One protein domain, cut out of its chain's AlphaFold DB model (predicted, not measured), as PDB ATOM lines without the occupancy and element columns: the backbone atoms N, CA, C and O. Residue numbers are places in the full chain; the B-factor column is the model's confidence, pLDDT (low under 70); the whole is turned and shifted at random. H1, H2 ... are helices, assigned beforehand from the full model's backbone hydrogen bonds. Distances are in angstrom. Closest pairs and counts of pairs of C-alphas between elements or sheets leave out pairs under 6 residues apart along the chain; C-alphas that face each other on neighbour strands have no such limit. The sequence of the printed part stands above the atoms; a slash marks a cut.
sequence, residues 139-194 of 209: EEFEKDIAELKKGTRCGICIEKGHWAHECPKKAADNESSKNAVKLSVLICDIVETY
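Overview. This is residues 139 to 194 of the 209 residues of an uncharacterized protein of Trichomalopsis sarcophagae (UniProt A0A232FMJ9). What shape comes first? A short helix, H1, leads into a looped joint, residues 152 to 167, and from there the long helix H2 sticks out as an arm with residues 171 to 194, making the longest axis. What is it made of? The 56 printed residues have two named helices, H1 then H2, and no named strand: all helix. The whole is extended, with a radius of gyration of the C-alphas of 19.5 A and spans of 65 by 22 by 9 A.

Arrangement. Do the helices meet? H1, residues 139 to 151, and H2, residues 168 to 194, are apart. What stands free? Residues 139 to 144 of H1 and 171 to 194 of H2 do. Are their backbones helical throughout? Every O i to N i+4 pair is within hydrogen-bond range in H1, and 21 of 23 in H2.

Along the chain. Where does H1 begin? C-alpha 139 is at (-30.258, -24.479, 20.733). Where does H2 run? It goes 41.5 A, from C-alpha 168 at (-41.327, -44.908, 28.538) to C-alpha 194 at (-46.929, -71.559, 59.797).

Size, cuts and confidence. How large is it? The two C-alphas farthest apart, of Glu 140 and Tyr 194, are 65.1 A apart. Is it continuous? The printed part has no cut, and 16 residues make the long link from H1 to H2. Where is confidence low? Residues 171 to 194 have pLDDT under 70.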
ATOM      1  N   GLU A 139     -28.979 -24.402  21.446       71.44
ATOM      2  CA  GLU A 139     -30.258 -24.479  20.733       71.44
ATOM      3  C   GLU A 139     -30.170 -25.196  19.375       71.44
ATOM      4  O   GLU A 139     -31.086 -25.927  19.002       71.44
ATOM      5  N   GLU A 140     -29.097 -24.998  18.605       76.69
ATOM      6  CA  GLU A 140     -28.906 -25.677  17.316       76.69
ATOM      7  C   GLU A 140     -28.594 -27.167  17.509       76.69
ATOM      8  O   GLU A 140     -29.103 -28.002  16.768       76.69
ATOM      9  N   PHE A 141     -27.813 -27.518  18.532       77.94
ATOM     10  CA  PHE A 141     -27.511 -28.915  18.858       77.94
ATOM     11  C   PHE A 141     -28.749 -29.677  19.360       77.94
ATOM     12  O   PHE A 141     -28.981 -30.824  18.978       77.94
ATOM     13  N   GLU A 142     -29.585 -29.029  20.175       83.06
ATOM     14  CA  GLU A 142     -30.859 -29.590  20.635       83.06
ATOM     15  C   GLU A 142     -31.839 -29.818  19.472       83.06
ATOM     16  O   GLU A 142     -32.516 -30.850  19.434       83.06
ATOM     17  N   LYS A 143     -31.868 -28.912  18.482       84.31
ATOM     18  CA  LYS A 143     -32.656 -29.079  17.248       84.31
ATOM     19  C   LYS A 143     -32.172 -30.265  16.413       84.31
ATOM     20  O   LYS A 143     -33.004 -31.085  16.024       84.31
ATOM     21  N   ASP A 144     -30.863 -30.403  16.212       85.75
ATOM     22  CA  ASP A 144     -30.276 -31.514  15.448       85.75
ATOM     23  C   ASP A 144     -30.555 -32.872  16.118       85.75
ATOM     24  O   ASP A 144     -30.964 -33.836  15.464       85.75
ATOM     25  N   ILE A 145     -30.417 -32.955  17.448       86.06
ATOM     26  CA  ILE A 145     -30.766 -34.166  18.208       86.06
ATOM     27  C   ILE A 145     -32.261 -34.474  18.086       86.06
ATOM     28  O   ILE A 145     -32.639 -35.633  17.879       86.06
ATOM     29  N   ALA A 146     -33.125 -33.462  18.208       86.94
ATOM     30  CA  ALA A 146     -34.567 -33.641  18.071       86.94
ATOM     31  C   ALA A 146     -34.945 -34.133  16.665       86.94
ATOM     32  O   ALA A 146     -35.826 -34.983  16.525       86.94
ATOM     33  N   GLU A 147     -34.270 -33.653  15.622       89.31
ATOM     34  CA  GLU A 147     -34.476 -34.099  14.246       89.31
ATOM     35  C   GLU A 147     -34.043 -35.558  14.039       89.31
ATOM     36  O   GLU A 147     -34.812 -36.366  13.507       89.31
ATOM     37  N   LEU A 148     -32.886 -35.954  14.575       88.38
ATOM     38  CA  LEU A 148     -32.420 -37.346  14.545       88.38
ATOM     39  C   LEU A 148     -33.377 -38.301  15.279       88.38
ATOM     40  O   LEU A 148     -33.637 -39.419  14.812       88.38
ATOM     41  N   LYS A 149     -33.957 -37.866  16.403       90.31
ATOM     42  CA  LYS A 149     -34.957 -38.642  17.158       90.31
ATOM     43  C   LYS A 149     -36.258 -38.851  16.375       90.31
ATOM     44  O   LYS A 149     -36.888 -39.895  16.538       90.31
ATOM     45  N   LYS A 150     -36.648 -37.932  15.480       88.81
ATOM     46  CA  LYS A 150     -37.833 -38.100  14.609       88.81
ATOM     47  C   LYS A 150     -37.650 -39.211  13.572       88.81
ATOM     48  O   LYS A 150     -38.618 -39.892  13.239       88.81
ATOM     49  N   GLY A 151     -36.436 -39.397  13.050       85.94
ATOM     50  CA  GLY A 151     -36.133 -40.430  12.048       85.94
ATOM     51  C   GLY A 151     -35.856 -41.813  12.644       85.94
ATOM     52  O   GLY A 151     -36.177 -42.835  12.033       85.94
ATOM     53  N   THR A 152     -35.291 -41.845  13.850       89.94
ATOM     54  CA  THR A 152     -34.830 -43.072  14.510       89.94
ATOM     55  C   THR A 152     -35.991 -43.815  15.178       89.94
ATOM     56  O   THR A 152     -36.762 -43.226  15.932       89.94
ATOM     57  N   ARG A 153     -36.117 -45.126  14.921       90.06
ATOM     58  CA  ARG A 153     -37.040 -46.007  15.660       90.06
ATOM     59  C   ARG A 153     -36.385 -46.484  16.952       90.06
ATOM     60  O   ARG A 153     -35.236 -46.921  16.936       90.06
ATOM     61  N   CYS A 154     -37.123 -46.434  18.053       89.94
ATOM     62  CA  CYS A 154     -36.679 -46.939  19.343       89.94
ATOM     63  C   CYS A 154     -36.416 -48.452  19.282       89.94
ATOM     64  O   CYS A 154     -37.261 -49.216  18.828       89.94
ATOM     65  N   GLY A 155     -35.274 -48.913  19.795       85.94
ATOM     66  CA  GLY A 155     -34.928 -50.343  19.821       85.94
ATOM     67  C   GLY A 155     -35.744 -51.201  20.801       85.94
ATOM     68  O   GLY A 155     -35.528 -52.405  20.849       85.94
ATOM     69  N   ILE A 156     -36.644 -50.600  21.592       88.25
ATOM     70  CA  ILE A 156     -37.472 -51.296  22.595       88.25
ATOM     71  C   ILE A 156     -38.937 -51.337  22.155       88.25
ATOM     72  O   ILE A 156     -39.515 -52.409  22.045       88.25
ATOM     73  N   CYS A 157     -39.542 -50.178  21.882       89.31
ATOM     74  CA  CYS A 157     -40.955 -50.091  21.502       89.31
ATOM     75  C   CYS A 157     -41.186 -49.850  20.005       89.31
ATOM     76  O   CYS A 157     -42.337 -49.792  19.584       89.31
ATOM     77  N   ILE A 158     -40.120 -49.678  19.210       85.75
ATOM     78  CA  ILE A 158     -40.146 -49.460  17.749       85.75
ATOM     79  C   ILE A 158     -40.785 -48.115  17.325       85.75
ATOM     80  O   ILE A 158     -40.649 -47.691  16.174       85.75
ATOM     81  N   GLU A 159     -41.380 -47.369  18.257       88.00
ATOM     82  CA  GLU A 159     -41.912 -46.019  18.043       88.00
ATOM     83  C   GLU A 159     -40.791 -44.987  17.819       88.00
ATOM     84  O   GLU A 159     -39.646 -45.172  18.235       88.00
ATOM     85  N   LYS A 160     -41.114 -43.897  17.117       89.19
ATOM     86  CA  LYS A 160     -40.179 -42.803  16.803       89.19
ATOM     87  C   LYS A 160     -40.258 -41.691  17.855       89.19
ATOM     88  O   LYS A 160     -41.222 -41.617  18.611       89.19
ATOM     89  N   GLY A 161     -39.270 -40.798  17.872       88.69
ATOM     90  CA  GLY A 161     -39.268 -39.591  18.709       88.69
ATOM     91  C   GLY A 161     -38.445 -39.687  19.995       88.69
ATOM     92  O   GLY A 161     -38.293 -38.683  20.682       88.69
ATOM     93  N   HIS A 162     -37.873 -40.850  20.308       89.31
ATOM     94  CA  HIS A 162     -37.012 -41.060  21.474       89.31
ATOM     95  C   HIS A 162     -35.999 -42.184  21.212       89.31
ATOM     96  O   HIS A 162     -36.154 -42.984  20.286       89.31
ATOM     97  N   TRP A 163     -34.952 -42.260  22.034       91.94
ATOM     98  CA  TRP A 163     -33.981 -43.359  21.989       91.94
ATOM     99  C   TRP A 163     -34.321 -44.461  22.995       91.94
ATOM    100  O   TRP A 163     -35.035 -44.232  23.962       91.94
ATOM    101  N   ALA A 164     -33.772 -45.665  22.808       87.19
ATOM    102  CA  ALA A 164     -34.070 -46.832  23.647       87.19
ATOM    103  C   ALA A 164     -33.865 -46.593  25.158       87.19
ATOM    104  O   ALA A 164     -34.603 -47.133  25.978       87.19
ATOM    105  N   HIS A 165     -32.886 -45.771  25.546       85.81
ATOM    106  CA  HIS A 165     -32.665 -45.423  26.953       85.81
ATOM    107  C   HIS A 165     -33.749 -44.491  27.527       85.81
ATOM    108  O   HIS A 165     -34.034 -44.557  28.716       85.81
ATOM    109  N   GLU A 166     -34.396 -43.690  26.680       88.06
ATOM    110  CA  GLU A 166     -35.467 -42.740  27.021       88.06
ATOM    111  C   GLU A 166     -36.871 -43.350  26.826       88.06
ATOM    112  O   GLU A 166     -37.875 -42.642  26.833       88.06
ATOM    113  N   CYS A 167     -36.960 -44.664  26.588       88.31
ATOM    114  CA  CYS A 167     -38.217 -45.330  26.266       88.31
ATOM    115  C   CYS A 167     -39.149 -45.415  27.489       88.31
ATOM    116  O   CYS A 167     -38.788 -46.064  28.475       88.31
ATOM    117  N   PRO A 168     -40.382 -44.876  27.419       85.31
ATOM    118  CA  PRO A 168     -41.327 -44.908  28.538       85.31
ATOM    119  C   PRO A 168     -41.827 -46.326  28.852       85.31
ATOM    120  O   PRO A 168     -42.062 -46.658  30.012       85.31
ATOM    121  N   LYS A 169     -41.922 -47.208  27.845       81.00
ATOM    122  CA  LYS A 169     -42.371 -48.600  28.042       81.00
ATOM    123  C   LYS A 169     -41.363 -49.434  28.844       81.00
ATOM    124  O   LYS A 169     -41.757 -50.313  29.597       81.00
ATOM    125  N   LYS A 170     -40.073 -49.074  28.794       71.56
ATOM    126  CA  LYS A 170     -39.015 -49.717  29.591       71.56
ATOM    127  C   LYS A 170     -39.209 -49.517  31.102       71.56
ATOM    128  O   LYS A 170     -38.816 -50.376  31.889       71.56
ATOM    129  N   ALA A 171     -39.780 -48.383  31.514       61.62
ATOM    130  CA  ALA A 171     -40.085 -48.109  32.917       61.62
ATOM    131  C   ALA A 171     -41.335 -48.874  33.391       61.62
ATOM    132  O   ALA A 171     -41.331 -49.398  34.502       61.62
ATOM    133  N   ALA A 172     -42.347 -49.016  32.526       59.97
ATOM    134  CA  ALA A 172     -43.585 -49.747  32.813       59.97
ATOM    135  C   ALA A 172     -43.381 -51.274  32.953       59.97
ATOM    136  O   ALA A 172     -43.958 -51.904  33.844       59.97
ATOM    137  N   ASP A 173     -42.498 -51.873  32.146       56.66
ATOM    138  CA  ASP A 173     -42.186 -53.310  32.245       56.66
ATOM    139  C   ASP A 173     -41.447 -53.651  33.557       56.66
ATOM    140  O   ASP A 173     -41.605 -54.733  34.126       56.66
ATOM    141  N   ASN A 174     -40.696 -52.689  34.102       54.12
ATOM    142  CA  ASN A 174     -39.948 -52.838  35.352       54.12
ATOM    143  C   ASN A 174     -40.826 -52.740  36.618       54.12
ATOM    144  O   ASN A 174     -40.409 -53.195  37.682       54.12
ATOM    145  N   GLU A 175     -42.024 -52.153  36.539       52.28
ATOM    146  CA  GLU A 175     -43.006 -52.168  37.637       52.28
ATOM    147  C   GLU A 175     -43.807 -53.475  37.676       52.28
ATOM    148  O   GLU A 175     -44.079 -54.006  38.757       52.28
ATOM    149  N   SER A 176     -44.090 -54.059  36.510       46.78
ATOM    150  CA  SER A 176     -44.806 -55.337  36.396       46.78
ATOM    151  C   SER A 176     -43.981 -56.511  36.949       46.78
ATOM    152  O   SER A 176     -44.506 -57.340  37.696       46.78
ATOM    153  N   SER A 177     -42.665 -56.546  36.692       48.25
ATOM    154  CA  SER A 177     -41.769 -57.559  37.278       48.25
ATOM    155  C   SER A 177     -41.521 -57.375  38.781       48.25
ATOM    156  O   SER A 177     -41.300 -58.363  39.480       48.25
ATOM    157  N   LYS A 178     -41.607 -56.151  39.325       46.16
ATOM    158  CA  LYS A 178     -41.464 -55.917  40.775       46.16
ATOM    159  C   LYS A 178     -42.675 -56.413  41.565       46.16
ATOM    160  O   LYS A 178     -42.486 -56.959  42.649       46.16
ATOM    161  N   ASN A 179     -43.892 -56.290  41.031       47.84
ATOM    162  CA  ASN A 179     -45.099 -56.785  41.705       47.84
ATOM    163  C   ASN A 179     -45.203 -58.319  41.706       47.84
ATOM    164  O   ASN A 179     -45.646 -58.888  42.703       47.84
ATOM    165  N   ALA A 180     -44.731 -58.995  40.652       48.44
ATOM    166  CA  ALA A 180     -44.676 -60.460  40.615       48.44
ATOM    167  C   ALA A 180     -43.673 -61.032  41.636       48.44
ATOM    168  O   ALA A 180     -44.003 -61.963  42.368       48.44
ATOM    169  N   VAL A 181     -42.484 -60.424  41.748       52.78
ATOM    170  CA  VAL A 181     -41.458 -60.829  42.728       52.78
ATOM    171  C   VAL A 181     -41.891 -60.506  44.165       52.78
ATOM    172  O   VAL A 181     -41.614 -61.273  45.083       52.78
ATOM    173  N   LYS A 182     -42.625 -59.408  44.389       47.09
ATOM    174  CA  LYS A 182     -43.117 -59.039  45.726       47.09
ATOM    175  C   LYS A 182     -44.224 -59.975  46.225       47.09
ATOM    176  O   LYS A 182     -44.254 -60.276  47.414       47.09
ATOM    177  N   LEU A 183     -45.088 -60.476  45.334       46.62
ATOM    178  CA  LEU A 183     -46.134 -61.443  45.688       46.62
ATOM    179  C   LEU A 183     -45.560 -62.843  45.968       46.62
ATOM    180  O   LEU A 183     -46.011 -63.498  46.902       46.62
ATOM    181  N   SER A 184     -44.536 -63.288  45.227       45.56
ATOM    182  CA  SER A 184     -43.886 -64.583  45.488       45.56
ATOM    183  C   SER A 184     -43.097 -64.608  46.802       45.56
ATOM    184  O   SER A 184     -43.099 -65.627  47.485       45.56
ATOM    185  N   VAL A 185     -42.463 -63.491  47.185       50.56
ATOM    186  CA  VAL A 185     -41.741 -63.373  48.469       50.56
ATOM    187  C   VAL A 185     -42.717 -63.387  49.655       50.56
ATOM    188  O   VAL A 185     -42.505 -64.130  50.605       50.56
ATOM    189  N   LEU A 186     -43.847 -62.675  49.551       47.94
ATOM    190  CA  LEU A 186     -44.898 -62.674  50.580       47.94
ATOM    191  C   LEU A 186     -45.550 -64.052  50.792       47.94
ATOM    192  O   LEU A 186     -45.945 -64.373  51.911       47.94
ATOM    193  N   ILE A 187     -45.667 -64.873  49.742       51.78
ATOM    194  CA  ILE A 187     -46.220 -66.233  49.854       51.78
ATOM    195  C   ILE A 187     -45.229 -67.181  50.553       51.78
ATOM    196  O   ILE A 187     -45.663 -68.002  51.359       51.78
ATOM    197  N   CYS A 188     -43.919 -67.057  50.308       48.00
ATOM    198  CA  CYS A 188     -42.906 -67.852  51.014       48.00
ATOM    199  C   CYS A 188     -42.868 -67.542  52.521       48.00
ATOM    200  O   CYS A 188     -42.896 -68.474  53.323       48.00
ATOM    201  N   ASP A 189     -42.926 -66.264  52.908       48.44
ATOM    202  CA  ASP A 189     -42.867 -65.854  54.322       48.44
ATOM    203  C   ASP A 189     -44.080 -66.341  55.145       48.44
ATOM    204  O   ASP A 189     -43.959 -66.654  56.333       48.44
ATOM    205  N   ILE A 190     -45.262 -66.467  54.526       55.34
ATOM    206  CA  ILE A 190     -46.458 -67.017  55.193       55.34
ATOM    207  C   ILE A 190     -46.334 -68.538  55.386       55.34
ATOM    208  O   ILE A 190     -46.732 -69.069  56.421       55.34
ATOM    209  N   VAL A 191     -45.762 -69.267  54.424       53.53
ATOM    210  CA  VAL A 191     -45.610 -70.730  54.532       53.53
ATOM    211  C   VAL A 191     -44.551 -71.107  55.577       53.53
ATOM    212  O   VAL A 191     -44.713 -72.102  56.286       53.53
ATOM    213  N   GLU A 192     -43.500 -70.301  55.728       50.78
ATOM    214  CA  GLU A 192     -42.429 -70.527  56.708       50.78
ATOM    215  C   GLU A 192     -42.893 -70.232  58.147       50.78
ATOM    216  O   GLU A 192     -42.610 -70.992  59.075       50.78
ATOM    217  N   THR A 193     -43.703 -69.185  58.331       49.94
ATOM    218  CA  THR A 193     -44.245 -68.797  59.647       49.94
ATOM    219  C   THR A 193     -45.261 -69.799  60.202       49.94
ATOM    220  O   THR A 193     -45.279 -70.034  61.411       49.94
ATOM    221  N   TYR A 194     -46.044 -70.472  59.352       46.38
ATOM    222  CA  TYR A 194     -46.929 -71.559  59.797       46.38
ATOM    223  C   TYR A 194     -46.192 -72.873  60.096       46.38
ATOM    224  O   TYR A 194     -46.707 -73.689  60.859       46.38
TER     225      TYR A 194